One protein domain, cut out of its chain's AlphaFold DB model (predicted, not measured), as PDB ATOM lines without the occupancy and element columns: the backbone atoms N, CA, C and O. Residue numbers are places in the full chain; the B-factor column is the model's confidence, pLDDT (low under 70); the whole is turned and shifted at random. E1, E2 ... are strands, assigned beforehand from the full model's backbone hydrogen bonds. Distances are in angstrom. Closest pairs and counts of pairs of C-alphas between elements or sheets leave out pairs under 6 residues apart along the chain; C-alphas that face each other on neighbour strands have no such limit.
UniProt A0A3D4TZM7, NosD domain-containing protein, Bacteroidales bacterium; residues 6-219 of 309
ATOM      1  N   LYS A   6      34.457 -49.643  10.513       93.12
ATOM      2  CA  LYS A   6      35.390 -48.518  10.636       93.12
ATOM      3  C   LYS A   6      36.794 -49.010  10.931       93.12
ATOM      4  O   LYS A   6      36.958 -50.014  11.620       93.12
ATOM      5  N   ASP A   7      37.777 -48.278  10.420       95.69
ATOM      6  CA  ASP A   7      39.199 -48.448  10.735       95.69
ATOM      7  C   ASP A   7      39.729 -49.859  10.399       95.69
ATOM      8  O   ASP A   7      40.560 -50.437  11.104       95.69
ATOM      9  N   LEU A   8      39.228 -50.439   9.301       95.56
ATOM     10  CA  LEU A   8      39.643 -51.754   8.820       95.56
ATOM     11  C   LEU A   8      41.005 -51.668   8.125       95.56
ATOM     12  O   LEU A   8      41.175 -50.948   7.142       95.56
ATOM     13  N   ILE A   9      41.959 -52.478   8.583       97.56
ATOM     14  CA  ILE A   9      43.289 -52.583   7.981       97.56
ATOM     15  C   ILE A   9      43.504 -54.004   7.463       97.56
ATOM     16  O   ILE A   9      43.496 -54.965   8.231       97.56
ATOM     17  N   ILE A  10      43.764 -54.129   6.162       97.56
ATOM     18  CA  ILE A  10      44.157 -55.378   5.505       97.56
ATOM     19  C   ILE A  10      45.552 -55.168   4.926       97.56
ATOM     20  O   ILE A  10      45.722 -54.480   3.916       97.56
ATOM     21  N   SER A  11      46.572 -55.733   5.571       97.94
ATOM     22  CA  SER A  11      47.952 -55.478   5.158       97.94
ATOM     23  C   SER A  11      48.859 -56.696   5.161       97.94
ATOM     24  O   SER A  11      48.717 -57.577   6.004       97.94
ATOM     25  N   ASN A  12      49.818 -56.698   4.232       97.50
ATOM     26  CA  ASN A  12      50.901 -57.681   4.138       97.50
ATOM     27  C   ASN A  12      50.426 -59.141   4.024       97.50
ATOM     28  O   ASN A  12      51.086 -60.059   4.509       97.50
ATOM     29  N   ASN A  13      49.278 -59.363   3.381       97.81
ATOM     30  CA  ASN A  13      48.747 -60.700   3.135       97.81
ATOM     31  C   ASN A  13      49.150 -61.226   1.762       97.81
ATOM     32  O   ASN A  13      49.400 -60.473   0.819       97.81
ATOM     33  N   HIS A  14      49.160 -62.551   1.648       97.12
ATOM     34  CA  HIS A  14      49.355 -63.270   0.399       97.12
ATOM     35  C   HIS A  14      48.074 -64.046   0.077       97.12
ATOM     36  O   HIS A  14      47.737 -65.002   0.774       97.12
ATOM     37  N   ILE A  15      47.363 -63.635  -0.969       94.31
ATOM     38  CA  ILE A  15      46.084 -64.212  -1.387       94.31
ATOM     39  C   ILE A  15      46.271 -64.784  -2.793       94.31
ATOM     40  O   ILE A  15      46.352 -64.054  -3.780       94.31
ATOM     41  N   TYR A  16      46.377 -66.107  -2.881       91.31
ATOM     42  CA  TYR A  16      46.599 -66.813  -4.139       91.31
ATOM     43  C   TYR A  16      45.371 -67.606  -4.545       91.31
ATOM     44  O   TYR A  16      44.654 -68.134  -3.701       91.31
ATOM     45  N   ASN A  17      45.203 -67.751  -5.858       85.88
ATOM     46  CA  ASN A  17      44.163 -68.575  -6.452       85.88
ATOM     47  C   ASN A  17      42.748 -68.181  -5.995       85.88
ATOM     48  O   ASN A  17      41.888 -69.036  -5.810       85.88
ATOM     49  N   ALA A  18      42.520 -66.881  -5.800       82.62
ATOM     50  CA  ALA A  18      41.234 -66.350  -5.368       82.62
ATOM     51  C   ALA A  18      40.448 -65.777  -6.552       82.62
ATOM     52  O   ALA A  18      41.029 -65.247  -7.505       82.62
ATOM     53  N   ARG A  19      39.118 -65.870  -6.471       79.06
ATOM     54  CA  ARG A  19      38.200 -65.193  -7.392       79.06
ATOM     55  C   ARG A  19      38.161 -63.696  -7.082       79.06
ATOM     56  O   ARG A  19      38.640 -62.897  -7.872       79.06
ATOM     57  N   ASN A  20      37.745 -63.335  -5.877       84.25
ATOM     58  CA  ASN A  20      37.922 -61.990  -5.343       84.25
ATOM     59  C   ASN A  20      38.936 -62.091  -4.201       84.25
ATOM     60  O   ASN A  20      38.835 -62.993  -3.369       84.25
ATOM     61  N   GLY A  21      39.967 -61.245  -4.209       88.44
ATOM     62  CA  GLY A  21      41.007 -61.279  -3.180       88.44
ATOM     63  C   GLY A  21      40.503 -60.648  -1.887       88.44
ATOM     64  O   GLY A  21      40.439 -61.297  -0.847       88.44
ATOM     65  N   ILE A  22      40.106 -59.384  -1.983       93.00
ATOM     66  CA  ILE A  22      39.443 -58.609  -0.941       93.00
ATOM     67  C   ILE A  22      38.114 -58.140  -1.514       93.00
ATOM     68  O   ILE A  22      38.091 -57.525  -2.577       93.00
ATOM     69  N   ASP A  23      37.029 -58.413  -0.802       91.81
ATOM     70  CA  ASP A  23      35.675 -58.037  -1.191       91.81
ATOM     71  C   ASP A  23      35.018 -57.283  -0.034       91.81
ATOM     72  O   ASP A  23      34.812 -57.844   1.042       91.81
ATOM     73  N   LEU A  24      34.763 -55.992  -0.246       90.19
ATOM     74  CA  LEU A  24      34.089 -55.099   0.697       90.19
ATOM     75  C   LEU A  24      32.742 -54.630   0.137       90.19
ATOM     76  O   LEU A  24      32.334 -53.492   0.366       90.19
ATOM     77  N   SER A  25      32.066 -55.499  -0.613       87.50
ATOM     78  CA  SER A  25      30.698 -55.255  -1.064       87.50
ATOM     79  C   SER A  25      29.753 -55.126   0.135       87.50
ATOM     80  O   SER A  25      29.715 -55.999   1.004       87.50
ATOM     81  N   THR A  26      29.001 -54.028   0.210       85.81
ATOM     82  CA  THR A  26      28.238 -53.660   1.409       85.81
ATOM     83  C   THR A  26      27.013 -52.805   1.087       85.81
ATOM     84  O   THR A  26      27.018 -51.981   0.172       85.81
ATOM     85  N   ASP A  27      25.963 -52.979   1.886       87.50
ATOM     86  CA  ASP A  27      24.780 -52.112   1.957       87.50
ATOM     87  C   ASP A  27      24.838 -51.129   3.143       87.50
ATOM     88  O   ASP A  27      23.910 -50.356   3.372       87.50
ATOM     89  N   SER A  28      25.931 -51.177   3.903       88.31
ATOM     90  CA  SER A  28      26.159 -50.443   5.146       88.31
ATOM     91  C   SER A  28      27.386 -49.540   5.026       88.31
ATOM     92  O   SER A  28      28.255 -49.763   4.177       88.31
ATOM     93  N   ARG A  29      27.480 -48.523   5.889       90.50
ATOM     94  CA  ARG A  29      28.554 -47.527   5.828       90.50
ATOM     95  C   ARG A  29      29.898 -48.138   6.229       90.50
ATOM     96  O   ARG A  29      30.014 -48.795   7.264       90.50
ATOM     97  N   VAL A  30      30.935 -47.866   5.443       91.50
ATOM     98  CA  VAL A  30      32.313 -48.292   5.705       91.50
ATOM     99  C   VAL A  30      33.242 -47.085   5.654       91.50
ATOM    100  O   VAL A  30      33.188 -46.292   4.719       91.50
ATOM    101  N   GLU A  31      34.103 -46.921   6.652       94.12
ATOM    102  CA  GLU A  31      34.991 -45.760   6.761       94.12
ATOM    103  C   GLU A  31      36.422 -46.160   7.117       94.12
ATOM    104  O   GLU A  31      36.650 -47.103   7.876       94.12
ATOM    105  N   ASN A  32      37.386 -45.375   6.632       95.62
ATOM    106  CA  ASN A  32      38.798 -45.444   7.019       95.62
ATOM    107  C   ASN A  32      39.411 -46.828   6.768       95.62
ATOM    108  O   ASN A  32      39.986 -47.455   7.660       95.62
ATOM    109  N   VAL A  33      39.271 -47.322   5.542       96.69
ATOM    110  CA  VAL A  33      39.819 -48.623   5.152       96.69
ATOM    111  C   VAL A  33      41.218 -48.449   4.579       96.69
ATOM    112  O   VAL A  33      41.434 -47.637   3.679       96.69
ATOM    113  N   VAL A  34      42.164 -49.263   5.044       97.81
ATOM    114  CA  VAL A  34      43.529 -49.308   4.512       97.81
ATOM    115  C   VAL A  34      43.841 -50.705   3.990       97.81
ATOM    116  O   VAL A  34      43.899 -51.671   4.748       97.81
ATOM    117  N   ILE A  35      44.119 -50.803   2.692       98.06
ATOM    118  CA  ILE A  35      44.563 -52.020   2.014       98.06
ATOM    119  C   ILE A  35      45.994 -51.799   1.530       98.06
ATOM    120  O   ILE A  35      46.223 -51.038   0.584       98.06
ATOM    121  N   SER A  36      46.979 -52.438   2.167       98.25
ATOM    122  CA  SER A  36      48.389 -52.136   1.880       98.25
ATOM    123  C   SER A  36      49.342 -53.326   1.829       98.25
ATOM    124  O   SER A  36      49.261 -54.247   2.634       98.25
ATOM    125  N   GLY A  37      50.291 -53.296   0.892       95.06
ATOM    126  CA  GLY A  37      51.380 -54.279   0.842       95.06
ATOM    127  C   GLY A  37      50.930 -55.726   0.606       95.06
ATOM    128  O   GLY A  37      51.663 -56.651   0.943       95.06
ATOM    129  N   ASN A  38      49.721 -55.952   0.082       97.88
ATOM    130  CA  ASN A  38      49.217 -57.299  -0.174       97.88
ATOM    131  C   ASN A  38      49.674 -57.806  -1.548       97.88
ATOM    132  O   ASN A  38      49.804 -57.036  -2.504       97.88
ATOM    133  N   ILE A  39      49.848 -59.122  -1.666       96.75
ATOM    134  CA  ILE A  39      50.044 -59.821  -2.937       96.75
ATOM    135  C   ILE A  39      48.774 -60.608  -3.238       96.75
ATOM    136  O   ILE A  39      48.405 -61.503  -2.481       96.75
ATOM    137  N   MET A  40      48.118 -60.290  -4.349       94.94
ATOM    138  CA  MET A  40      46.878 -60.921  -4.793       94.94
ATOM    139  C   MET A  40      47.054 -61.479  -6.199       94.94
ATOM    140  O   MET A  40      47.414 -60.754  -7.130       94.94
ATOM    141  N   VAL A  41      46.797 -62.775  -6.358       90.69
ATOM    142  CA  VAL A  41      46.893 -63.461  -7.648       90.69
ATOM    143  C   VAL A  41      45.586 -64.181  -7.934       90.69
ATOM    144  O   VAL A  41      45.201 -65.102  -7.210       90.69
ATOM    145  N   GLY A  42      44.929 -63.759  -9.013       85.75
ATOM    146  CA  GLY A  42      43.675 -64.338  -9.469       85.75
ATOM    147  C   GLY A  42      43.802 -65.813  -9.822       85.75
ATOM    148  O   GLY A  42      44.847 -66.275 -10.296       85.75
ATOM    149  N   THR A  43      42.720 -66.541  -9.566       80.81
ATOM    150  CA  THR A  43      42.589 -67.958  -9.897       80.81
ATOM    151  C   THR A  43      42.727 -68.251 -11.393       80.81
ATOM    152  O   THR A  43      42.471 -67.428 -12.276       80.81
ATOM    153  N   ASP A  44      43.211 -69.446 -11.694       72.06
ATOM    154  CA  ASP A  44      43.222 -70.076 -13.013       72.06
ATOM    155  C   ASP A  44      42.472 -71.418 -13.033       72.06
ATOM    156  O   ASP A  44      42.391 -72.054 -14.083       72.06
ATOM    157  N   THR A  45      41.930 -71.839 -11.887       68.81
ATOM    158  CA  THR A  45      41.433 -73.202 -11.648       68.81
ATOM    159  C   THR A  45      40.044 -73.266 -11.029       68.81
ATOM    160  O   THR A  45      39.394 -74.302 -11.152       68.81
ATOM    161  N   ASP A  46      39.564 -72.202 -10.381       65.62
ATOM    162  CA  ASP A  46      38.155 -72.096 -10.005       65.62
ATOM    163  C   ASP A  46      37.351 -72.072 -11.307       65.62
ATOM    164  O   ASP A  46      37.565 -71.181 -12.120       65.62
ATOM    165  N   LEU A  47      36.518 -73.083 -11.563       62.38
ATOM    166  CA  LEU A  47      35.687 -73.164 -12.761       62.38
ATOM    167  C   LEU A  47      34.227 -72.933 -12.365       62.38
ATOM    168  O   LEU A  47      33.663 -73.720 -11.606       62.38
ATOM    169  N   TRP A  48      33.583 -71.909 -12.922       57.03
ATOM    170  CA  TRP A  48      32.139 -71.716 -12.829       57.03
ATOM    171  C   TRP A  48      31.512 -72.100 -14.171       57.03
ATOM    172  O   TRP A  48      31.924 -71.609 -15.217       57.03
ATOM    173  N   GLU A  49      30.582 -73.058 -14.154       60.25
ATOM    174  CA  GLU A  49      29.926 -73.583 -15.368       60.25
ATOM    175  C   GLU A  49      30.907 -74.136 -16.427       60.25
ATOM    176  O   GLU A  49      30.629 -74.148 -17.624       60.25
ATOM    177  N   GLY A  50      32.072 -74.634 -15.994       55.72
ATOM    178  CA  GLY A  50      33.090 -75.211 -16.883       55.72
ATOM    179  C   GLY A  50      34.023 -74.193 -17.550       55.72
ATOM    180  O   GLY A  50      34.792 -74.573 -18.431       55.72
ATOM    181  N   GLN A  51      33.988 -72.925 -17.133       55.84
ATOM    182  CA  GLN A  51      34.924 -71.864 -17.529       55.84
ATOM    183  C   GLN A  51      35.608 -71.284 -16.293       55.84
ATOM    184  O   GLN A  51      35.043 -71.372 -15.210       55.84
ATOM    185  N   ALA A  52      36.801 -70.693 -16.429       54.16
ATOM    186  CA  ALA A  52      37.469 -70.032 -15.303       54.16
ATOM    187  C   ALA A  52      36.516 -69.015 -14.659       54.16
ATOM    188  O   ALA A  52      36.022 -68.102 -15.319       54.16
ATOM    189  N   ALA A  53      36.220 -69.230 -13.383       53.66
ATOM    190  CA  ALA A  53      35.341 -68.414 -12.597       53.66
ATOM    191  C   ALA A  53      35.925 -67.016 -12.508       53.66
ATOM    192  O   ALA A  53      37.093 -66.810 -12.177       53.66
ATOM    193  N   ALA A  54      35.098 -66.065 -12.891       60.78
ATOM    194  CA  ALA A  54      35.578 -64.759 -13.232       60.78
ATOM    195  C   ALA A  54      35.719 -63.855 -12.001       60.78
ATOM    196  O   ALA A  54      35.001 -63.999 -11.014       60.78
ATOM    197  N   ASN A  55      36.699 -62.956 -12.063       69.12
ATOM    198  CA  ASN A  55      37.060 -62.039 -10.989       69.12
ATOM    199  C   ASN A  55      36.485 -60.657 -11.331       69.12
ATOM    200  O   ASN A  55      36.978 -60.028 -12.274       69.12
ATOM    201  N   ASP A  56      35.496 -60.186 -10.570       69.25
ATOM    202  CA  ASP A  56      34.942 -58.822 -10.689       69.25
ATOM    203  C   ASP A  56      35.953 -57.771 -10.205       69.25
ATOM    204  O   ASP A  56      36.057 -56.657 -10.720       69.25
ATOM    205  N   GLY A  57      36.772 -58.170  -9.236       67.00
ATOM    206  CA  GLY A  57      37.856 -57.390  -8.670       67.00
ATOM    207  C   GLY A  57      38.733 -58.284  -7.812       67.00
ATOM    208  O   GLY A  57      38.224 -59.060  -7.008       67.00
ATOM    209  N   LEU A  58      40.060 -58.169  -7.921       77.00
ATOM    210  CA  LEU A  58      40.904 -58.722  -6.855       77.00
ATOM    211  C   LEU A  58      40.825 -57.862  -5.600       77.00
ATOM    212  O   LEU A  58      40.888 -58.402  -4.502       77.00
ATOM    213  N   ILE A  59      40.607 -56.560  -5.771       82.31
ATOM    214  CA  ILE A  59      40.008 -55.708  -4.751       82.31
ATOM    215  C   ILE A  59      38.652 -55.256  -5.290       82.31
ATOM    216  O   ILE A  59      38.600 -54.516  -6.275       82.31
ATOM    217  N   LEU A  60      37.581 -55.721  -4.659       82.31
ATOM    218  CA  LEU A  60      36.201 -55.405  -4.992       82.31
ATOM    219  C   LEU A  60      35.622 -54.484  -3.921       82.31
ATOM    220  O   LEU A  60      35.481 -54.879  -2.764       82.31
ATOM    221  N   ILE A  61      35.302 -53.254  -4.309       78.00
ATOM    222  CA  ILE A  61      34.668 -52.263  -3.446       78.00
ATOM    223  C   ILE A  61      33.351 -51.845  -4.086       78.00
ATOM    224  O   ILE A  61      33.354 -51.119  -5.080       78.00
ATOM    225  N   VAL A  62      32.235 -52.304  -3.520       79.56
ATOM    226  CA  VAL A  62      30.896 -52.029  -4.054       79.56
ATOM    227  C   VAL A  62      29.976 -51.560  -2.931       79.56
ATOM    228  O   VAL A  62      29.609 -52.332  -2.048       79.56
ATOM    229  N   GLY A  63      29.614 -50.280  -2.956       74.81
ATOM    230  CA  GLY A  63      28.502 -49.732  -2.180       74.81
ATOM    231  C   GLY A  63      27.155 -49.939  -2.880       74.81
ATOM    232  O   GLY A  63      27.074 -50.529  -3.955       74.81
ATOM    233  N   ASN A  64      26.078 -49.414  -2.292       70.94
ATOM    234  CA  ASN A  64      24.749 -49.454  -2.895       70.94
ATOM    235  C   ASN A  64      24.736 -48.670  -4.217       70.94
ATOM    236  O   ASN A  64      24.703 -47.440  -4.227       70.94
ATOM    237  N   GLU A  65      24.695 -49.406  -5.328       67.12
ATOM    238  CA  GLU A  65      24.763 -48.909  -6.709       67.12
ATOM    239  C   GLU A  65      23.563 -48.048  -7.145       67.12
ATOM    240  O   GLU A  65      23.376 -47.826  -8.338       67.12
ATOM    241  N   ASN A  66      22.711 -47.579  -6.229       64.69
ATOM    242  CA  ASN A  66      21.460 -46.908  -6.585       64.69
ATOM    243  C   ASN A  66      21.233 -45.539  -5.941       64.69
ATOM    244  O   ASN A  66      20.281 -44.877  -6.348       64.69
ATOM    245  N   THR A  67      22.013 -45.108  -4.937       71.69
ATOM    246  CA  THR A  67      21.631 -43.886  -4.193       71.69
ATOM    247  C   THR A  67      22.772 -43.009  -3.677       71.69
ATOM    248  O   THR A  67      22.644 -41.794  -3.792       71.69
ATOM    249  N   GLU A  68      23.869 -43.555  -3.140       80.69
ATOM    250  CA  GLU A  68      24.951 -42.744  -2.556       80.69
ATOM    251  C   GLU A  68      26.232 -43.560  -2.288       80.69
ATOM    252  O   GLU A  68      26.171 -44.793  -2.217       80.69
ATOM    253  N   PRO A  69      27.397 -42.901  -2.109       82.06
ATOM    254  CA  PRO A  69      28.610 -43.569  -1.651       82.06
ATOM    255  C   PRO A  69      28.418 -44.171  -0.258       82.06
ATOM    256  O   PRO A  69      27.918 -43.508   0.652       82.06
ATOM    257  N   LEU A  70      28.869 -45.412  -0.068       88.88
ATOM    258  CA  LEU A  70      28.846 -46.088   1.234       88.88
ATOM    259  C   LEU A  70      30.239 -46.313   1.815       88.88
ATOM    260  O   LEU A  70      30.351 -46.596   3.006       88.88
ATOM    261  N   LEU A  71      31.292 -46.164   1.008       91.69
ATOM    262  CA  LEU A  71      32.674 -46.326   1.441       91.69
ATOM    263  C   LEU A  71      33.416 -44.995   1.423       91.69
ATOM    264  O   LEU A  71      33.505 -44.348   0.384       91.69
ATOM    265  N   PHE A  72      33.993 -44.624   2.563       94.56
ATOM    266  CA  PHE A  72      34.668 -43.345   2.755       94.56
ATOM    267  C   PHE A  72      36.116 -43.522   3.205       94.56
ATOM    268  O   PHE A  72      36.422 -44.402   4.014       94.56
ATOM    269  N   ASN A  73      36.997 -42.627   2.753       95.00
ATOM    270  CA  ASN A  73      38.402 -42.561   3.177       95.00
ATOM    271  C   ASN A  73      39.147 -43.891   2.963       95.00
ATOM    272  O   ASN A  73      39.678 -44.499   3.897       95.00
ATOM    273  N   LEU A  74      39.166 -44.354   1.717       97.31
ATOM    274  CA  LEU A  74      39.819 -45.592   1.310       97.31
ATOM    275  C   LEU A  74      41.274 -45.332   0.896       97.31
ATOM    276  O   LEU A  74      41.551 -44.485   0.051       97.31
ATOM    277  N   THR A  75      42.215 -46.105   1.428       98.06
ATOM    278  CA  THR A  75      43.612 -46.113   0.970       98.06
ATOM    279  C   THR A  75      43.975 -47.486   0.424       98.06
ATOM    280  O   THR A  75      43.932 -48.472   1.154       98.06
ATOM    281  N   ILE A  76      44.388 -47.555  -0.841       98.19
ATOM    282  CA  ILE A  76      44.925 -48.763  -1.478       98.19
ATOM    283  C   ILE A  76      46.361 -48.472  -1.913       98.19
ATOM    284  O   ILE A  76      46.583 -47.743  -2.883       98.19
ATOM    285  N   THR A  77      47.358 -49.035  -1.225       98.19
ATOM    286  CA  THR A  77      48.761 -48.684  -1.494       98.19
ATOM    287  C   THR A  77      49.751 -49.840  -1.494       98.19
ATOM    288  O   THR A  77      49.690 -50.742  -0.664       98.19
ATOM    289  N   GLY A  78      50.707 -49.809  -2.426       94.25
ATOM    290  CA  GLY A  78      51.820 -50.762  -2.443       94.25
ATOM    291  C   GLY A  78      51.401 -52.220  -2.653       94.25
ATOM    292  O   GLY A  78      52.138 -53.119  -2.258       94.25
ATOM    293  N   ASN A  79      50.219 -52.478  -3.218       97.81
ATOM    294  CA  ASN A  79      49.751 -53.838  -3.480       97.81
ATOM    295  C   ASN A  79      50.273 -54.348  -4.830       97.81
ATOM    296  O   ASN A  79      50.481 -53.577  -5.772       97.81
ATOM    297  N   ILE A  80      50.427 -55.666  -4.937       96.44
ATOM    298  CA  ILE A  80      50.726 -56.370  -6.185       96.44
ATOM    299  C   ILE A  80      49.498 -57.193  -6.566       96.44
ATOM    300  O   ILE A  80      49.133 -58.127  -5.857       96.44
ATOM    301  N   ILE A  81      48.877 -56.858  -7.693       95.06
ATOM    302  CA  ILE A  81      47.631 -57.451  -8.180       95.06
ATOM    303  C   ILE A  81      47.900 -58.072  -9.547       95.06
ATOM    304  O   ILE A  81      48.276 -57.372 -10.488       95.06
ATOM    305  N   ARG A  82      47.728 -59.388  -9.670       91.25
ATOM    306  CA  ARG A  82      48.050 -60.124 -10.900       91.25
ATOM    307  C   ARG A  82      46.968 -61.101 -11.305       91.25
ATOM    308  O   ARG A  82      46.224 -61.597 -10.467       91.25
ATOM    309  N   ASN A  83      46.978 -61.475 -12.582       86.06
ATOM    310  CA  ASN A  83      46.188 -62.603 -13.092       86.06
ATOM    311  C   ASN A  83      44.666 -62.408 -12.961       86.06
ATOM    312  O   ASN A  83      43.928 -63.386 -12.887       86.06
ATOM    313  N   PHE A  84      44.206 -61.156 -12.924       84.31
ATOM    314  CA  PHE A  84      42.790 -60.801 -12.868       84.31
ATOM    315  C   PHE A  84      42.141 -60.816 -14.261       84.31
ATOM    316  O   PHE A  84      42.822 -60.783 -15.292       84.31
ATOM    317  N   GLY A  85      40.808 -60.821 -14.289       71.25
ATOM    318  CA  GLY A  85      40.030 -60.525 -15.487       71.25
ATOM    319  C   GLY A  85      40.013 -61.596 -16.571       71.25
ATOM    320  O   GLY A  85      40.250 -61.304 -17.744       71.25
ATOM    321  N   LYS A  86      39.709 -62.837 -16.185       70.50
ATOM    322  CA  LYS A  86      39.553 -63.980 -17.103       70.50
ATOM    323  C   LYS A  86      38.102 -64.230 -17.551       70.50
ATOM    324  O   LYS A  86      37.799 -65.295 -18.076       70.50
ATOM    325  N   TRP A  87      37.228 -63.240 -17.367       65.94
ATOM    326  CA  TRP A  87      35.792 -63.289 -17.654       65.94
ATOM    327  C   TRP A  87      35.476 -63.455 -19.160       65.94
ATOM    328  O   TRP A  87      36.075 -62.763 -19.981       65.94
ATOM    329  N   THR A  88      34.518 -64.319 -19.539       58.38
ATOM    330  CA  THR A  88      34.120 -64.576 -20.950       58.38
ATOM    331  C   THR A  88      32.692 -64.159 -21.347       58.38
ATOM    332  O   THR A  88      32.418 -64.102 -22.546       58.38
ATOM    333  N   ILE A  89      31.785 -63.826 -20.414       56.50
ATOM    334  CA  ILE A  89      30.400 -63.389 -20.721       56.50
ATOM    335  C   ILE A  89      30.181 -61.873 -20.503       56.50
ATOM    336  O   ILE A  89      30.725 -61.259 -19.603       56.50
ATOM    337  N   SER A  90      29.428 -61.204 -21.367       53.16
ATOM    338  CA  SER A  90      29.639 -59.778 -21.678       53.16
ATOM    339  C   SER A  90      28.865 -58.737 -20.842       53.16
ATOM    340  O   SER A  90      28.377 -57.776 -21.435       53.16
ATOM    341  N   SER A  91      28.679 -58.889 -19.525       57.50
ATOM    342  CA  SER A  91      27.723 -58.014 -18.802       57.50
ATOM    343  C   SER A  91      28.160 -57.388 -17.478       57.50
ATOM    344  O   SER A  91      27.353 -56.659 -16.910       57.50
ATOM    345  N   GLN A  92      29.368 -57.630 -16.964       63.56
ATOM    346  CA  GLN A  92      29.768 -57.090 -15.655       63.56
ATOM    347  C   GLN A  92      31.043 -56.248 -15.738       63.56
ATOM    348  O   GLN A  92      31.982 -56.571 -16.466       63.56
ATOM    349  N   ALA A  93      31.038 -55.121 -15.021       68.25
ATOM    350  CA  ALA A  93      32.207 -54.271 -14.846       68.25
ATOM    351  C   ALA A  93      33.258 -55.035 -14.039       68.25
ATOM    352  O   ALA A  93      32.938 -55.589 -12.994       68.25
ATOM    353  N   CYS A  94      34.497 -55.076 -14.525       76.38
ATOM    354  CA  CYS A  94      35.567 -55.838 -13.889       76.38
ATOM    355  C   CYS A  94      36.860 -55.020 -13.825       76.38
ATOM    356  O   CYS A  94      37.205 -54.303 -14.777       76.38
ATOM    357  N   GLY A  95      37.634 -55.213 -12.753       85.06
ATOM    358  CA  GLY A  95      38.946 -54.591 -12.571       85.06
ATOM    359  C   GLY A  95      39.997 -55.492 -11.914       85.06
ATOM    360  O   GLY A  95      39.686 -56.518 -11.320       85.06
ATOM    361  N   GLY A  96      41.268 -55.091 -11.950       91.25
ATOM    362  CA  GLY A  96      42.207 -55.501 -10.896       91.25
ATOM    363  C   GLY A  96      41.778 -54.897  -9.554       91.25
ATOM    364  O   GLY A  96      41.726 -55.589  -8.535       91.25
ATOM    365  N   ILE A  97      41.380 -53.624  -9.603       94.81
ATOM    366  CA  ILE A  97      40.637 -52.904  -8.567       94.81
ATOM    367  C   ILE A  97      39.314 -52.443  -9.186       94.81
ATOM    368  O   ILE A  97      39.339 -51.787 -10.230       94.81
ATOM    369  N   LEU A  98      38.189 -52.757  -8.550       92.94
ATOM    370  CA  LEU A  98      36.864 -52.252  -8.915       92.94
ATOM    371  C   LEU A  98      36.327 -51.371  -7.784       92.94
ATOM    372  O   LEU A  98      36.277 -51.810  -6.635       92.94
ATOM    373  N   LEU A  99      35.941 -50.140  -8.124       92.94
ATOM    374  CA  LEU A  99      35.312 -49.178  -7.223       92.94
ATOM    375  C   LEU A  99      33.901 -48.829  -7.706       92.94
ATOM    376  O   LEU A  99      33.723 -48.445  -8.861       92.94
ATOM    377  N   SER A 100      32.928 -48.913  -6.806       91.31
ATOM    378  CA  SER A 100      31.552 -48.440  -6.967       91.31
ATOM    379  C   SER A 100      31.058 -47.937  -5.606       91.31
ATOM    380  O   SER A 100      31.239 -48.622  -4.598       91.31
ATOM    381  N   GLY A 101      30.476 -46.739  -5.538       91.69
ATOM    382  CA  GLY A 101      29.986 -46.150  -4.286       91.69
ATOM    383  C   GLY A 101      31.088 -45.718  -3.310       91.69
ATOM    384  O   GLY A 101      30.952 -45.949  -2.104       91.69
ATOM    385  N   VAL A 102      32.176 -45.123  -3.812       93.00
ATOM    386  CA  VAL A 102      33.364 -44.749  -3.022       93.00
ATOM    387  C   VAL A 102      33.605 -43.245  -3.028       93.00
ATOM    388  O   VAL A 102      33.801 -42.648  -4.080       93.00
ATOM    389  N   ASP A 103      33.704 -42.633  -1.856       93.56
ATOM    390  CA  ASP A 103      33.997 -41.212  -1.710       93.56
ATOM    391  C   ASP A 103      35.283 -40.976  -0.905       93.56
ATOM    392  O   ASP A 103      35.400 -41.340   0.265       93.56
ATOM    393  N   GLY A 104      36.273 -40.351  -1.541       94.12
ATOM    394  CA  GLY A 104      37.580 -40.127  -0.937       94.12
ATOM    395  C   GLY A 104      38.421 -41.398  -0.970       94.12
ATOM    396  O   GLY A 104      38.517 -42.115   0.028       94.12
ATOM    397  N   ALA A 105      39.065 -41.665  -2.107       96.75
ATOM    398  CA  ALA A 105      39.996 -42.783  -2.240       96.75
ATOM    399  C   ALA A 105      41.375 -42.341  -2.731       96.75
ATOM    400  O   ALA A 105      41.491 -41.563  -3.677       96.75
ATOM    401  N   SER A 106      42.422 -42.905  -2.133       97.06
ATOM    402  CA  SER A 106      43.803 -42.796  -2.599       97.06
ATOM    403  C   SER A 106      44.308 -44.167  -3.041       97.06
ATOM    404  O   SER A 106      44.401 -45.096  -2.238       97.06
ATOM    405  N   ILE A 107      44.626 -44.302  -4.328       98.12
ATOM    406  CA  ILE A 107      45.166 -45.526  -4.927       98.12
ATOM    407  C   ILE A 107      46.583 -45.224  -5.404       98.12
ATOM    408  O   ILE A 107      46.764 -44.614  -6.463       98.12
ATOM    409  N   THR A 108      47.591 -45.633  -4.630       95.88
ATOM    410  CA  THR A 108      48.968 -45.170  -4.852       95.88
ATOM    411  C   THR A 108      50.026 -46.264  -4.791       95.88
ATOM    412  O   THR A 108      50.086 -47.039  -3.838       95.88
ATOM    413  N   GLY A 109      50.935 -46.284  -5.769       91.06
ATOM    414  CA  GLY A 109      52.109 -47.165  -5.739       91.06
ATOM    415  C   GLY A 109      51.786 -48.652  -5.912       91.06
ATOM    416  O   GLY A 109      52.557 -49.497  -5.463       91.06
ATOM    417  N   ASN A 110      50.645 -48.992  -6.511       97.25
ATOM    418  CA  ASN A 110      50.264 -50.378  -6.771       97.25
ATOM    419  C   ASN A 110      50.856 -50.870  -8.100       97.25
ATOM    420  O   ASN A 110      51.010 -50.104  -9.054       97.25
ATOM    421  N   THR A 111      51.150 -52.167  -8.170       95.44
ATOM    422  CA  THR A 111      51.520 -52.876  -9.401       95.44
ATOM    423  C   THR A 111      50.351 -53.759  -9.818       95.44
ATOM    424  O   THR A 111      50.008 -54.696  -9.101       95.44
ATOM    425  N   ILE A 112      49.733 -53.463 -10.960       94.75
ATOM    426  CA  ILE A 112      48.523 -54.130 -11.453       94.75
ATOM    427  C   ILE A 112      48.821 -54.703 -12.837       94.75
ATOM    428  O   ILE A 112      48.997 -53.961 -13.802       94.75
ATOM    429  N   GLU A 113      48.898 -56.027 -12.944       91.00
ATOM    430  CA  GLU A 113      49.308 -56.709 -14.175       91.00
ATOM    431  C   GLU A 113      48.284 -57.754 -14.611       91.00
ATOM    432  O   GLU A 113      48.100 -58.807 -13.987       91.00
ATOM    433  N   GLN A 114      47.641 -57.471 -15.736       87.12
ATOM    434  CA  GLN A 114      46.837 -58.442 -16.455       87.12
ATOM    435  C   GLN A 114      47.760 -59.325 -17.316       87.12
ATOM    436  O   GLN A 114      48.660 -58.795 -17.978       87.12
ATOM    437  N   PRO A 115      47.573 -60.655 -17.332       80.75
ATOM    438  CA  PRO A 115      48.355 -61.540 -18.184       80.75
ATOM    439  C   PRO A 115      48.036 -61.285 -19.661       80.75
ATOM    440  O   PRO A 115      46.913 -60.931 -20.021       80.75
ATOM    441  N   ASP A 116      49.026 -61.497 -20.525       72.19
ATOM    442  CA  ASP A 116      48.832 -61.396 -21.969       72.19
ATOM    443  C   ASP A 116      47.828 -62.475 -22.436       72.19
ATOM    444  O   ASP A 116      47.833 -63.602 -21.940       72.19
ATOM    445  N   GLY A 117      46.940 -62.136 -23.377       65.19
ATOM    446  CA  GLY A 117      45.903 -63.059 -23.869       65.19
ATOM    447  C   GLY A 117      44.669 -63.209 -22.967       65.19
ATOM    448  O   GLY A 117      43.816 -64.049 -23.251       65.19
ATOM    449  N   SER A 118      44.542 -62.402 -21.908       61.06
ATOM    450  CA  SER A 118      43.322 -62.314 -21.097       61.06
ATOM    451  C   SER A 118      42.116 -61.789 -21.892       61.06
ATOM    452  O   SER A 118      42.256 -61.068 -22.884       61.06
ATOM    453  N   GLN A 119      40.913 -62.155 -21.452       61.31
ATOM    454  CA  GLN A 119      39.662 -61.889 -22.165       61.31
ATOM    455  C   GLN A 119      39.153 -60.443 -21.989       61.31
ATOM    456  O   GLN A 119      39.679 -59.635 -21.223       61.31
ATOM    457  N   THR A 120      38.151 -60.101 -22.794       56.78
ATOM    458  CA  THR A 120      37.881 -58.779 -23.379       56.78
ATOM    459  C   THR A 120      37.159 -57.756 -22.495       56.78
ATOM    460  O   THR A 120      36.644 -56.790 -23.050       56.78
ATOM    461  N   TYR A 121      37.102 -57.895 -21.164       64.19
ATOM    462  CA  TYR A 121      36.173 -57.078 -20.353       64.19
ATOM    463  C   TYR A 121      36.714 -56.429 -19.071       64.19
ATOM    464  O   TYR A 121      35.923 -55.972 -18.254       64.19
ATOM    465  N   VAL A 122      38.034 -56.354 -18.867       75.62
ATOM    466  CA  VAL A 122      38.583 -55.988 -17.546       75.62
ATOM    467  C   VAL A 122      39.632 -54.879 -17.609       75.62
ATOM    468  O   VAL A 122      40.644 -55.039 -18.292       75.62
ATOM    469  N   ALA A 123      39.412 -53.780 -16.882       88.00
ATOM    470  CA  ALA A 123      40.389 -52.699 -16.724       88.00
ATOM    471  C   ALA A 123      41.399 -53.014 -15.606       88.00
ATOM    472  O   ALA A 123      41.185 -53.899 -14.783       88.00
ATOM    473  N   GLY A 124      42.516 -52.292 -15.537       92.44
ATOM    474  CA  GLY A 124      43.406 -52.397 -14.374       92.44
ATOM    475  C   GLY A 124      42.734 -51.825 -13.125       92.44
ATOM    476  O   GLY A 124      42.598 -52.512 -12.114       92.44
ATOM    477  N   ILE A 125      42.248 -50.591 -13.238       94.38
ATOM    478  CA  ILE A 125      41.362 -49.942 -12.269       94.38
ATOM    479  C   ILE A 125      40.063 -49.588 -12.990       94.38
ATOM    480  O   ILE A 125      40.091 -48.877 -13.996       94.38
ATOM    481  N   PHE A 126      38.942 -50.077 -12.474       92.44
ATOM    482  CA  PHE A 126      37.610 -49.755 -12.966       92.44
ATOM    483  C   PHE A 126      36.886 -48.899 -11.927       92.44
ATOM    484  O   PHE A 126      36.766 -49.292 -10.767       92.44
ATOM    485  N   ILE A 127      36.416 -47.729 -12.345       91.94
ATOM    486  CA  ILE A 127      35.694 -46.770 -11.511       91.94
ATOM    487  C   ILE A 127      34.280 -46.668 -12.061       91.94
ATOM    488  O   ILE A 127      34.093 -46.290 -13.218       91.94
ATOM    489  N   ASN A 128      33.310 -47.025 -11.234       88.44
ATOM    490  CA  ASN A 128      31.898 -47.083 -11.578       88.44
ATOM    491  C   ASN A 128      31.067 -46.205 -10.629       88.44
ATOM    492  O   ASN A 128      31.623 -45.612  -9.709       88.44
ATOM    493  N   TYR A 129      29.759 -46.122 -10.882       87.12
ATOM    494  CA  TYR A 129      28.709 -45.390 -10.153       87.12
ATOM    495  C   TYR A 129      29.065 -44.799  -8.772       87.12
ATOM    496  O   TYR A 129      29.613 -45.474  -7.903       87.12
ATOM    497  N   TYR A 130      28.635 -43.556  -8.523       88.19
ATOM    498  CA  TYR A 130      28.711 -42.888  -7.209       88.19
ATOM    499  C   TYR A 130      30.115 -42.874  -6.590       88.19
ATOM    500  O   TYR A 130      30.272 -43.034  -5.379       88.19
ATOM    501  N   CYS A 131      31.148 -42.710  -7.417       90.56
ATOM    502  CA  CYS A 131      32.489 -42.457  -6.916       90.56
ATOM    503  C   CYS A 131      32.829 -40.966  -6.942       90.56
ATOM    504  O   CYS A 131      32.611 -40.305  -7.952       90.56
ATOM    505  N   HIS A 132      33.425 -40.455  -5.863       89.25
ATOM    506  CA  HIS A 132      33.815 -39.052  -5.719       89.25
ATOM    507  C   HIS A 132      35.218 -38.927  -5.117       89.25
ATOM    508  O   HIS A 132      35.670 -39.789  -4.361       89.25
ATOM    509  N   ARG A 133      35.905 -37.819  -5.427       90.25
ATOM    510  CA  ARG A 133      37.191 -37.418  -4.824       90.25
ATOM    511  C   ARG A 133      38.234 -38.540  -4.846       90.25
ATOM    512  O   ARG A 133      38.701 -39.013  -3.807       90.25
ATOM    513  N   LEU A 134      38.592 -38.984  -6.047       94.25
ATOM    514  CA  LEU A 134      39.557 -40.066  -6.247       94.25
ATOM    515  C   LEU A 134      40.929 -39.516  -6.644       94.25
ATOM    516  O   LEU A 134      41.050 -38.722  -7.577       94.25
ATOM    517  N   ALA A 135      41.977 -40.004  -5.988       91.81
ATOM    518  CA  ALA A 135      43.367 -39.727  -6.322       91.81
ATOM    519  C   ALA A 135      44.093 -41.034  -6.667       91.81
ATOM    520  O   ALA A 135      44.314 -41.890  -5.811       91.81
ATOM    521  N   ILE A 136      44.486 -41.186  -7.929       95.00
ATOM    522  CA  ILE A 136      45.154 -42.371  -8.471       95.00
ATOM    523  C   ILE A 136      46.546 -41.958  -8.930       95.00
ATOM    524  O   ILE A 136      46.691 -41.234  -9.917       95.00
ATOM    525  N   SER A 137      47.594 -42.406  -8.242       88.06
ATOM    526  CA  SER A 137      48.943 -41.906  -8.517       88.06
ATOM    527  C   SER A 137      50.070 -42.913  -8.359       88.06
ATOM    528  O   SER A 137      50.003 -43.841  -7.561       88.06
ATOM    529  N   GLY A 138      51.149 -42.748  -9.126       81.81
ATOM    530  CA  GLY A 138      52.352 -43.575  -8.973       81.81
ATOM    531  C   GLY A 138      52.140 -45.080  -9.186       81.81
ATOM    532  O   GLY A 138      52.966 -45.868  -8.732       81.81
ATOM    533  N   ASN A 139      51.043 -45.507  -9.818       91.81
ATOM    534  CA  ASN A 139      50.769 -46.922 -10.065       91.81
ATOM    535  C   ASN A 139      51.441 -47.385 -11.361       91.81
ATOM    536  O   ASN A 139      51.529 -46.632 -12.335       91.81
ATOM    537  N   TYR A 140      51.856 -48.646 -11.392       89.25
ATOM    538  CA  TYR A 140      52.213 -49.360 -12.613       89.25
ATOM    539  C   TYR A 140      51.030 -50.235 -13.020       89.25
ATOM    540  O   TYR A 140      50.637 -51.122 -12.263       89.25
ATOM    541  N   ILE A 141      50.455 -49.993 -14.197       91.94
ATOM    542  CA  ILE A 141      49.279 -50.729 -14.666       91.94
ATOM    543  C   ILE A 141      49.528 -51.235 -16.079       91.94
ATOM    544  O   ILE A 141      49.665 -50.445 -17.015       91.94
ATOM    545  N   LYS A 142      49.552 -52.557 -16.236       88.56
ATOM    546  CA  LYS A 142      49.647 -53.234 -17.527       88.56
ATOM    547  C   LYS A 142      48.375 -54.034 -17.777       88.56
ATOM    548  O   LYS A 142      48.069 -54.964 -17.034       88.56
ATOM    549  N   THR A 143      47.678 -53.711 -18.857       85.69
ATOM    550  CA  THR A 143      46.519 -54.460 -19.354       85.69
ATOM    551  C   THR A 143      46.768 -54.929 -20.783       85.69
ATOM    552  O   THR A 143      47.439 -54.259 -21.571       85.69
ATOM    553  N   ALA A 144      46.242 -56.098 -21.142       79.44
ATOM    554  CA  ALA A 144      46.450 -56.657 -22.479       79.44
ATOM    555  C   ALA A 144      45.424 -56.105 -23.480       79.44
ATOM    556  O   ALA A 144      45.784 -55.591 -24.540       79.44
ATOM    557  N   ASN A 145      44.141 -56.184 -23.110       77.69
ATOM    558  CA  ASN A 145      43.012 -56.027 -24.029       77.69
ATOM    559  C   ASN A 145      41.960 -55.015 -23.562       77.69
ATOM    560  O   ASN A 145      40.812 -55.096 -23.994       77.69
ATOM    561  N   LYS A 146      42.337 -54.080 -22.684       80.25
ATOM    562  CA  LYS A 146      41.467 -53.014 -22.166       80.25
ATOM    563  C   LYS A 146      42.254 -51.804 -21.664       80.25
ATOM    564  O   LYS A 146      43.490 -51.874 -21.619       80.25
ATOM    565  N   PRO A 147      41.580 -50.691 -21.328       85.06
ATOM    566  CA  PRO A 147      42.226 -49.556 -20.695       85.06
ATOM    567  C   PRO A 147      42.844 -49.948 -19.347       85.06
ATOM    568  O   PRO A 147      42.220 -50.666 -18.565       85.06
ATOM    569  N   PRO A 148      44.056 -49.473 -19.041       89.56
ATOM    570  CA  PRO A 148      44.631 -49.546 -17.708       89.56
ATOM    571  C   PRO A 148      43.714 -48.920 -16.651       89.56
ATOM    572  O   PRO A 148      43.549 -49.498 -15.580       89.56
ATOM    573  N   ILE A 149      43.077 -47.787 -16.962       91.50
ATOM    574  CA  ILE A 149      42.068 -47.156 -16.104       91.50
ATOM    575  C   ILE A 149      40.805 -46.892 -16.924       91.50
ATOM    576  O   ILE A 149      40.886 -46.319 -18.011       91.50
ATOM    577  N   HIS A 150      39.644 -47.287 -16.405       89.88
ATOM    578  CA  HIS A 150      38.342 -47.011 -17.012       89.88
ATOM    579  C   HIS A 150      37.439 -46.304 -16.002       89.88
ATOM    580  O   HIS A 150      37.221 -46.807 -14.903       89.88
ATOM    581  N   VAL A 151      36.942 -45.130 -16.380       87.94
ATOM    582  CA  VAL A 151      35.977 -44.320 -15.636       87.94
ATOM    583  C   VAL A 151      34.626 -44.401 -16.338       87.94
ATOM    584  O   VAL A 151      34.526 -44.072 -17.523       87.94
ATOM    585  N   HIS A 152      33.596 -44.851 -15.629       85.81
ATOM    586  CA  HIS A 152      32.303 -45.158 -16.221       85.81
ATOM    587  C   HIS A 152      31.128 -44.713 -15.341       85.81
ATOM    588  O   HIS A 152      31.167 -44.876 -14.126       85.81
ATOM    589  N   ASN A 153      30.066 -44.196 -15.971       84.31
ATOM    590  CA  ASN A 153      28.773 -43.890 -15.342       84.31
ATOM    591  C   ASN A 153      28.844 -43.042 -14.057       84.31
ATOM    592  O   ASN A 153      28.168 -43.334 -13.067       84.31
ATOM    593  N   LEU A 154      29.655 -41.985 -14.063       82.44
ATOM    594  CA  LEU A 154      29.747 -41.051 -12.939       82.44
ATOM    595  C   LEU A 154      28.837 -39.834 -13.136       82.44
ATOM    596  O   LEU A 154      28.664 -39.351 -14.255       82.44
ATOM    597  N   GLY A 155      28.248 -39.352 -12.041       74.38
ATOM    598  CA  GLY A 155      27.404 -38.156 -12.024       74.38
ATOM    599  C   GLY A 155      28.175 -36.882 -11.675       74.38
ATOM    600  O   GLY A 155      29.363 -36.922 -11.360       74.38
ATOM    601  N   ASP A 156      27.471 -35.753 -11.702       66.44
ATOM    602  CA  ASP A 156      27.981 -34.427 -11.336       66.44
ATOM    603  C   ASP A 156      28.593 -34.414  -9.913       66.44
ATOM    604  O   ASP A 156      28.239 -35.239  -9.064       66.44
ATOM    605  N   GLY A 157      29.519 -33.493  -9.621       65.56
ATOM    606  CA  GLY A 157      30.226 -33.458  -8.329       65.56
ATOM    607  C   GLY A 157      31.373 -34.467  -8.211       65.56
ATOM    608  O   GLY A 157      31.893 -34.708  -7.119       65.56
ATOM    609  N   THR A 158      31.754 -35.116  -9.312       78.62
ATOM    610  CA  THR A 158      32.863 -36.074  -9.349       78.62
ATOM    611  C   THR A 158      34.188 -35.353  -9.608       78.62
ATOM    612  O   THR A 158      34.357 -34.674 -10.620       78.62
ATOM    613  N   GLU A 159      35.165 -35.582  -8.729       79.88
ATOM    614  CA  GLU A 159      36.558 -35.145  -8.884       79.88
ATOM    615  C   GLU A 159      37.481 -36.368  -8.979       79.88
ATOM    616  O   GLU A 159      37.500 -37.206  -8.071       79.88
ATOM    617  N   ILE A 160      38.254 -36.482 -10.064       85.31
ATOM    618  CA  ILE A 160      39.213 -37.579 -10.269       85.31
ATOM    619  C   ILE A 160      40.557 -37.023 -10.741       85.31
ATOM    620  O   ILE A 160      40.662 -36.333 -11.756       85.31
ATOM    621  N   SER A 161      41.617 -37.398 -10.030       82.25
ATOM    622  CA  SER A 161      43.002 -37.071 -10.357       82.25
ATOM    623  C   SER A 161      43.794 -38.344 -10.653       82.25
ATOM    624  O   SER A 161      43.889 -39.229  -9.806       82.25
ATOM    625  N   ILE A 162      44.372 -38.448 -11.850       83.69
ATOM    626  CA  ILE A 162      45.189 -39.577 -12.312       83.69
ATOM    627  C   ILE A 162      46.584 -39.042 -12.660       83.69
ATOM    628  O   ILE A 162      46.818 -38.592 -13.776       83.69
ATOM    629  N   ILE A 163      47.531 -39.071 -11.719       77.25
ATOM    630  CA  ILE A 163      48.822 -38.369 -11.866       77.25
ATOM    631  C   ILE A 163      50.019 -39.291 -11.620       77.25
ATOM    632  O   ILE A 163      50.089 -40.013 -10.631       77.25
ATOM    633  N   GLY A 164      51.021 -39.234 -12.495       71.50
ATOM    634  CA  GLY A 164      52.297 -39.927 -12.318       71.50
ATOM    635  C   GLY A 164      52.189 -41.450 -12.412       71.50
ATOM    636  O   GLY A 164      53.032 -42.155 -11.866       71.50
ATOM    637  N   ASN A 165      51.153 -41.973 -13.071       78.12
ATOM    638  CA  ASN A 165      51.018 -43.409 -13.312       78.12
ATOM    639  C   ASN A 165      51.840 -43.831 -14.540       78.12
ATOM    640  O   ASN A 165      52.042 -43.050 -15.475       78.12
ATOM    641  N   THR A 166      52.286 -45.086 -14.547       79.75
ATOM    642  CA  THR A 166      52.891 -45.731 -15.716       79.75
ATOM    643  C   THR A 166      51.899 -46.741 -16.281       79.75
ATOM    644  O   THR A 166      51.629 -47.768 -15.658       79.75
ATOM    645  N   LEU A 167      51.328 -46.434 -17.445       83.31
ATOM    646  CA  LEU A 167      50.188 -47.154 -18.014       83.31
ATOM    647  C   LEU A 167      50.582 -47.841 -19.330       83.31
ATOM    648  O   LEU A 167      51.056 -47.191 -20.267       83.31
ATOM    649  N   PHE A 168      50.353 -49.148 -19.418       80.88
ATOM    650  CA  PHE A 168      50.646 -49.970 -20.591       80.88
ATOM    651  C   PHE A 168      49.377 -50.662 -21.073       80.88
ATOM    652  O   PHE A 168      48.777 -51.447 -20.342       80.88
ATOM    653  N   SER A 169      49.000 -50.409 -22.325       77.38
ATOM    654  CA  SER A 169      47.965 -51.169 -23.026       77.38
ATOM    655  C   SER A 169      48.314 -51.289 -24.495       77.38
ATOM    656  O   SER A 169      48.844 -50.355 -25.100       77.38
ATOM    657  N   VAL A 170      48.031 -52.451 -25.078       68.44
ATOM    658  CA  VAL A 170      48.349 -52.730 -26.482       68.44
ATOM    659  C   VAL A 170      47.254 -52.172 -27.391       68.44
ATOM    660  O   VAL A 170      47.528 -51.514 -28.396       68.44
ATOM    661  N   THR A 171      45.987 -52.356 -27.024       70.62
ATOM    662  CA  THR A 171      44.835 -52.165 -27.925       70.62
ATOM    663  C   THR A 171      43.923 -50.998 -27.551       70.62
ATOM    664  O   THR A 171      43.356 -50.396 -28.459       70.62
ATOM    665  N   TYR A 172      43.944 -50.510 -26.307       71.81
ATOM    666  CA  TYR A 172      43.044 -49.442 -25.839       71.81
ATOM    667  C   TYR A 172      43.774 -48.141 -25.492       71.81
ATOM    668  O   TYR A 172      45.002 -48.066 -25.612       71.81
ATOM    669  N   ALA A 173      43.008 -47.106 -25.138       73.00
ATOM    670  CA  ALA A 173      43.526 -45.889 -24.524       73.00
ATOM    671  C   ALA A 173      44.109 -46.194 -23.133       73.00
ATOM    672  O   ALA A 173      43.729 -47.171 -22.491       73.00
ATOM    673  N   ALA A 174      45.043 -45.364 -22.663       77.00
ATOM    674  CA  ALA A 174      45.625 -45.510 -21.325       77.00
ATOM    675  C   ALA A 174      44.603 -45.216 -20.209       77.00
ATOM    676  O   ALA A 174      44.627 -45.848 -19.153       77.00
ATOM    677  N   VAL A 175      43.693 -44.281 -20.476       82.94
ATOM    678  CA  VAL A 175      42.530 -43.974 -19.647       82.94
ATOM    679  C   VAL A 175      41.326 -43.863 -20.576       82.94
ATOM    680  O   VAL A 175      41.398 -43.151 -21.578       82.94
ATOM    681  N   GLU A 176      40.249 -44.573 -20.267       83.25
ATOM    682  CA  GLU A 176      38.964 -44.466 -20.961       83.25
ATOM    683  C   GLU A 176      37.946 -43.816 -20.026       83.25
ATOM    684  O   GLU A 176      37.877 -44.167 -18.850       83.25
ATOM    685  N   VAL A 177      37.171 -42.864 -20.542       79.25
ATOM    686  CA  VAL A 177      36.079 -42.207 -19.818       79.25
ATOM    687  C   VAL A 177      34.826 -42.334 -20.667       79.25
ATOM    688  O   VAL A 177      34.827 -41.905 -21.821       79.25
ATOM    689  N   SER A 178      33.763 -42.911 -20.117       78.06
ATOM    690  CA  SER A 178      32.496 -43.067 -20.830       78.06
ATOM    691  C   SER A 178      31.295 -42.821 -19.925       78.06
ATOM    692  O   SER A 178      31.293 -43.196 -18.755       78.06
ATOM    693  N   SER A 179      30.256 -42.183 -20.471       73.19
ATOM    694  CA  SER A 179      28.990 -41.931 -19.767       73.19
ATOM    695  C   SER A 179      29.137 -41.178 -18.432       73.19
ATOM    696  O   SER A 179      28.447 -41.498 -17.474       73.19
ATOM    697  N   CYS A 180      30.045 -40.201 -18.342       66.38
ATOM    698  CA  CYS A 180      30.300 -39.452 -17.106       66.38
ATOM    699  C   CYS A 180      30.004 -37.951 -17.246       66.38
ATOM    700  O   CYS A 180      30.225 -37.373 -18.314       66.38
ATOM    701  N   THR A 181      29.625 -37.310 -16.140       62.12
ATOM    702  CA  THR A 181      29.892 -35.885 -15.883       62.12
ATOM    703  C   THR A 181      31.002 -35.784 -14.840       62.12
ATOM    704  O   THR A 181      30.935 -36.467 -13.823       62.12
ATOM    705  N   ILE A 182      32.049 -34.990 -15.083       60.69
ATOM    706  CA  ILE A 182      33.189 -34.856 -14.159       60.69
ATOM    707  C   ILE A 182      33.567 -33.376 -14.066       60.69
ATOM    708  O   ILE A 182      33.853 -32.758 -15.091       60.69
ATOM    709  N   ASP A 183      33.602 -32.834 -12.848       49.44
ATOM    710  CA  ASP A 183      33.840 -31.405 -12.597       49.44
ATOM    711  C   ASP A 183      35.337 -31.061 -12.599       49.44
ATOM    712  O   ASP A 183      35.735 -29.957 -12.970       49.44
ATOM    713  N   GLY A 184      36.184 -32.025 -12.223       55.91
ATOM    714  CA  GLY A 184      37.639 -31.906 -12.275       55.91
ATOM    715  C   GLY A 184      38.291 -33.222 -12.686       55.91
ATOM    716  O   GLY A 184      38.236 -34.202 -11.942       55.91
ATOM    717  N   PHE A 185      38.921 -33.241 -13.865       61.47
ATOM    718  CA  PHE A 185      39.581 -34.426 -14.417       61.47
ATOM    719  C   PHE A 185      41.011 -34.115 -14.874       61.47
ATOM    720  O   PHE A 185      41.219 -33.370 -15.834       61.47
ATOM    721  N   ILE A 186      42.007 -34.701 -14.203       57.97
ATOM    722  CA  ILE A 186      43.433 -34.496 -14.512       57.97
ATOM    723  C   ILE A 186      44.076 -35.842 -14.849       57.97
ATOM    724  O   ILE A 186      43.966 -36.777 -14.059       57.97
ATOM    725  N   VAL A 187      44.783 -35.932 -15.984       61.06
ATOM    726  CA  VAL A 187      45.531 -37.134 -16.394       61.06
ATOM    727  C   VAL A 187      46.965 -36.776 -16.786       61.06
ATOM    728  O   VAL A 187      47.231 -36.332 -17.894       61.06
ATOM    729  N   GLU A 188      47.926 -37.030 -15.907       55.84
ATOM    730  CA  GLU A 188      49.344 -36.743 -16.156       55.84
ATOM    731  C   GLU A 188      50.181 -38.009 -15.956       55.84
ATOM    732  O   GLU A 188      49.991 -38.738 -14.983       55.84
ATOM    733  N   GLY A 189      51.120 -38.311 -16.858       55.75
ATOM    734  CA  GLY A 189      51.998 -39.474 -16.686       55.75
ATOM    735  C   GLY A 189      52.531 -40.114 -17.964       55.75
ATOM    736  O   GLY A 189      52.351 -39.619 -19.076       55.75
ATOM    737  N   ASN A 190      53.211 -41.247 -17.779       55.09
ATOM    738  CA  ASN A 190      53.846 -42.004 -18.851       55.09
ATOM    739  C   ASN A 190      52.888 -43.085 -19.365       55.09
ATOM    740  O   ASN A 190      52.681 -44.108 -18.712       55.09
ATOM    741  N   ALA A 191      52.336 -42.887 -20.560       55.28
ATOM    742  CA  ALA A 191      51.559 -43.904 -21.262       55.28
ATOM    743  C   ALA A 191      52.384 -44.510 -22.405       55.28
ATOM    744  O   ALA A 191      52.799 -43.810 -23.329       55.28
ATOM    745  N   HIS A 192      52.604 -45.823 -22.377       47.66
ATOM    746  CA  HIS A 192      53.313 -46.538 -23.439       47.66
ATOM    747  C   HIS A 192      52.330 -47.038 -24.506       47.66
ATOM    748  O   HIS A 192      52.113 -48.235 -24.681       47.66
ATOM    749  N   LYS A 193      51.746 -46.087 -25.246       47.44
ATOM    750  CA  LYS A 193      51.118 -46.310 -26.556       47.44
ATOM    751  C   LYS A 193      51.167 -45.020 -27.380       47.44
ATOM    752  O   LYS A 193      50.913 -43.943 -26.858       47.44
ATOM    753  N   ARG A 194      51.467 -45.133 -28.684       35.19
ATOM    754  CA  ARG A 194      51.606 -44.015 -29.652       35.19
ATOM    755  C   ARG A 194      50.327 -43.206 -29.914       35.19
ATOM    756  O   ARG A 194      50.358 -42.271 -30.706       35.19
ATOM    757  N   THR A 195      49.233 -43.533 -29.240       36.62
ATOM    758  CA  THR A 195      47.986 -42.787 -29.323       36.62
ATOM    759  C   THR A 195      47.430 -42.659 -27.913       36.62
ATOM    760  O   THR A 195      46.741 -43.549 -27.416       36.62
ATOM    761  N   LEU A 196      47.704 -41.522 -27.272       38.81
ATOM    762  CA  LEU A 196      46.736 -40.901 -26.371       38.81
ATOM    763  C   LEU A 196      45.559 -40.459 -27.253       38.81
ATOM    764  O   LEU A 196      45.363 -39.280 -27.522       38.81
ATOM    765  N   SER A 197      44.806 -41.423 -27.788       37.75
ATOM    766  CA  SER A 197      43.454 -41.127 -28.226       37.75
ATOM    767  C   SER A 197      42.686 -40.910 -26.937       37.75
ATOM    768  O   SER A 197      42.178 -41.863 -26.353       37.75
ATOM    769  N   GLY A 198      42.613 -39.663 -26.482       39.72
ATOM    770  CA  GLY A 198      41.437 -39.212 -25.756       39.72
ATOM    771  C   GLY A 198      40.251 -39.308 -26.712       39.72
ATOM    772  O   GLY A 198      39.770 -38.297 -27.201       39.72
ATOM    773  N   TYR A 199      39.834 -40.526 -27.069       35.09
ATOM    774  CA  TYR A 199      38.519 -40.745 -27.644       35.09
ATOM    775  C   TYR A 199      37.571 -40.700 -26.455       35.09
ATOM    776  O   TYR A 199      37.249 -41.716 -25.848       35.09
ATOM    777  N   ILE A 200      37.253 -39.479 -26.045       39.09
ATOM    778  CA  ILE A 200      36.189 -39.223 -25.095       39.09
ATOM    779  C   ILE A 200      34.957 -39.043 -25.975       39.09
ATOM    780  O   ILE A 200      34.746 -37.981 -26.558       39.09
ATOM    781  N   GLU A 201      34.178 -40.107 -26.147       32.91
ATOM    782  CA  GLU A 201      32.861 -40.009 -26.770       32.91
ATOM    783  C   GLU A 201      31.926 -39.351 -25.746       32.91
ATOM    784  O   GLU A 201      31.241 -40.007 -24.963       32.91
ATOM    785  N   THR A 202      31.977 -38.018 -25.659       36.69
ATOM    786  CA  THR A 202      31.089 -37.257 -24.778       36.69
ATOM    787  C   THR A 202      29.711 -37.214 -25.418       36.69
ATOM    788  O   THR A 202      29.453 -36.401 -26.308       36.69
ATOM    789  N   GLY A 203      28.813 -38.074 -24.947       29.66
ATOM    790  CA  GLY A 203      27.395 -37.998 -25.283       29.66
ATOM    791  C   GLY A 203      26.769 -36.648 -24.925       29.66
ATOM    792  O   GLY A 203      25.833 -36.258 -25.612       29.66
ATOM    793  N   THR A 204      27.290 -35.906 -23.930       30.23
ATOM    794  CA  THR A 204      26.703 -34.595 -23.580       30.23
ATOM    795  C   THR A 204      27.480 -33.638 -22.658       30.23
ATOM    796  O   THR A 204      27.018 -32.509 -22.553       30.23
ATOM    797  N   ASN A 205      28.609 -33.969 -22.007       35.00
ATOM    798  CA  ASN A 205      29.120 -33.117 -20.907       35.00
ATOM    799  C   ASN A 205      30.565 -32.599 -21.061       35.00
ATOM    800  O   ASN A 205      31.440 -33.262 -21.615       35.00
ATOM    801  N   VAL A 206      30.756 -31.365 -20.577       35.91
ATOM    802  CA  VAL A 206      31.977 -30.542 -20.589       35.91
ATOM    803  C   VAL A 206      33.035 -31.154 -19.671       35.91
ATOM    804  O   VAL A 206      32.752 -31.413 -18.509       35.91
ATOM    805  N   ILE A 207      34.258 -31.345 -20.173       39.78
ATOM    806  CA  ILE A 207      35.428 -31.660 -19.343       39.78
ATOM    807  C   ILE A 207      36.246 -30.380 -19.220       39.78
ATOM    808  O   ILE A 207      36.902 -29.966 -20.178       39.78
ATOM    809  N   ASP A 208      36.206 -29.749 -18.049       33.84
ATOM    810  CA  ASP A 208      37.132 -28.673 -17.716       33.84
ATOM    811  C   ASP A 208      38.399 -29.283 -17.085       33.84
ATOM    812  O   ASP A 208      38.334 -30.111 -16.178       33.84
ATOM    813  N   GLY A 209      39.578 -28.915 -17.596       35.66
ATOM    814  CA  GLY A 209      40.852 -29.278 -16.956       35.66
ATOM    815  C   GLY A 209      41.675 -30.441 -17.531       35.66
ATOM    816  O   GLY A 209      42.716 -30.726 -16.944       35.66
ATOM    817  N   LEU A 210      41.332 -31.037 -18.684       40.75
ATOM    818  CA  LEU A 210      42.153 -32.105 -19.284       40.75
ATOM    819  C   LEU A 210      43.570 -31.606 -19.659       40.75
ATOM    820  O   LEU A 210      43.777 -30.969 -20.694       40.75
ATOM    821  N   SER A 211      44.551 -31.903 -18.806       38.75
ATOM    822  CA  SER A 211      45.990 -31.791 -19.079       38.75
ATOM    823  C   SER A 211      46.455 -33.116 -19.683       38.75
ATOM    824  O   SER A 211      46.162 -34.154 -19.106       38.75
ATOM    825  N   LEU A 212      47.121 -33.115 -20.841       43.22
ATOM    826  CA  LEU A 212      47.741 -34.303 -21.447       43.22
ATOM    827  C   LEU A 212      49.236 -34.035 -21.635       43.22
ATOM    828  O   LEU A 212      49.659 -33.468 -22.643       43.22
ATOM    829  N   SER A 213      50.068 -34.429 -20.674       38.72
ATOM    830  CA  SER A 213      51.525 -34.353 -20.830       38.72
ATOM    831  C   SER A 213      52.022 -35.514 -21.703       38.72
ATOM    832  O   SER A 213      51.870 -36.676 -21.328       38.72
ATOM    833  N   ALA A 214      52.628 -35.228 -22.858       36.31
ATOM    834  CA  ALA A 214      53.274 -36.253 -23.681       36.31
ATOM    835  C   ALA A 214      54.601 -36.717 -23.039       36.31
ATOM    836  O   ALA A 214      55.370 -35.872 -22.573       36.31
ATOM    837  N   PRO A 215      54.930 -38.022 -23.047       37.59
ATOM    838  CA  PRO A 215      56.230 -38.486 -22.594       37.59
ATOM    839  C   PRO A 215      57.266 -38.317 -23.721       37.59
ATOM    840  O   PRO A 215      56.986 -38.624 -24.878       37.59
ATOM    841  N   TYR A 216      58.477 -37.886 -23.353       33.69
ATOM    842  CA  TYR A 216      59.689 -37.714 -24.180       33.69
ATOM    843  C   TYR A 216      59.786 -36.470 -25.074       33.69
ATOM    844  O   TYR A 216      59.510 -36.533 -26.267       33.69
ATOM    845  N   GLY A 217      60.353 -35.388 -24.523       35.81
ATOM    846  CA  GLY A 217      61.274 -34.460 -25.214       35.81
ATOM    847  C   GLY A 217      60.767 -33.661 -26.424       35.81
ATOM    848  O   GLY A 217      61.477 -32.779 -26.902       35.81
ATOM    849  N   GLY A 218      59.565 -33.927 -26.919       38.59
ATOM    850  CA  GLY A 218      58.856 -33.091 -27.871       38.59
ATOM    851  C   GLY A 218      58.051 -32.056 -27.105       38.59
ATOM    852  O   GLY A 218      57.392 -32.392 -26.125       38.59
ATOM    853  N   ARG A 219      58.101 -30.798 -27.546       40.28
ATOM    854  CA  ARG A 219      57.192 -29.746 -27.079       40.28
ATOM    855  C   ARG A 219      55.756 -30.200 -27.359       40.28
ATOM    856  O   ARG A 219      55.292 -30.112 -28.491       40.28
TER     857      ARG A 219
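AT A GLANCE: This is residues 6 to 219 of the 309 residues of the protein "NosD domain-containing protein" of Bacteroidales bacterium (UniProt A0A3D4TZM7). The chain winds in stacked turns as a three-walled solenoid: E1, E3, E6, E9, E12 and E17 line one wall, E2, E4, E7, E10 and E13 a second, and E5, E8, E11, E14 and E16 a third. The long strand E15 turns the corner between the first two walls, and an unnamed stretch, residues 192 to 219, lies at the end of the stack beyond E17. The printed part has 214 residues with no named helix and 17 strands, E1 to E17 in that order, in a branched sheet of 12 and a sheet E5 E8 E11 E14 E16, both wholly parallel. The class is all strand, with 95 residues, under half, in named elements; the whole is compact, with a radius of gyration of the C-alphas of 16.2 A and spans of 47 by 37 by 31 A.

IN THESE COORDINATES: E1, residues 9 to 11, begins at C-alpha 9 (43.289, -52.583, 7.981) and runs on into E2, 14 to 18, at 89 degrees. Next come E3, 30 to 36, 17.0 A long; E4, 39 to 42; E5, 57 to 62; E6, 71 to 77, 16.5 A; E7, 80 to 82; E8, 94 to 100; E9, 102 to 108, 15.7 A; E10, 111 to 113; and E11, 122 to 127. Then follow E12, 132 to 137, 15.6 A; E13, 140 to 143; E14, 149 to 152; E15, 159 to 169, 24.2 A; E16, 175 to 178; and E17, 184 to 191, 20.5 A, ending at C-alpha 191 (51.559, -43.904, -21.262).

HOW THE PARTS SIT: In the branched sheet E3 has E1 on one side and E6 on the other; N 10 and O 34 are 2.8 A apart, N 72 and O 30 2.8 A. E4 has E2 on one side and E7 on the other, with N 15 to O 39 at 2.8 A and N 40 to O 80 at 2.8 A. E15 bends by 85 degrees at residue 166; E12 and E13 lie on one side of it, E17 on the other, with N 161 to O 134 at 2.8 A, N 168 to O 141 at 2.8 A and N 164 to O 188 at 2.7 A. In the other sheet, twisted, E5 and E16 are edge strands; N 100 and O 61 of E8 and E5 are 2.8 A apart. The sheets form a sandwich, two sheets face to face, 8.5 A centre to centre where they face each other. The closest C-alphas of E11 and E13, Gly 124 and Ile 141, are 6.1 A apart.

THE WHOLE: The C-alphas farthest apart, of Glu 49 and Arg 219, are 52.9 A apart. The printed part has no cut. The links E2 to E3, E4 to E5 and E7 to E8 are long. Mean pLDDT of the printed part is 75.9; 70 residues are under 70, among them 45 to 57 and 180 to 219.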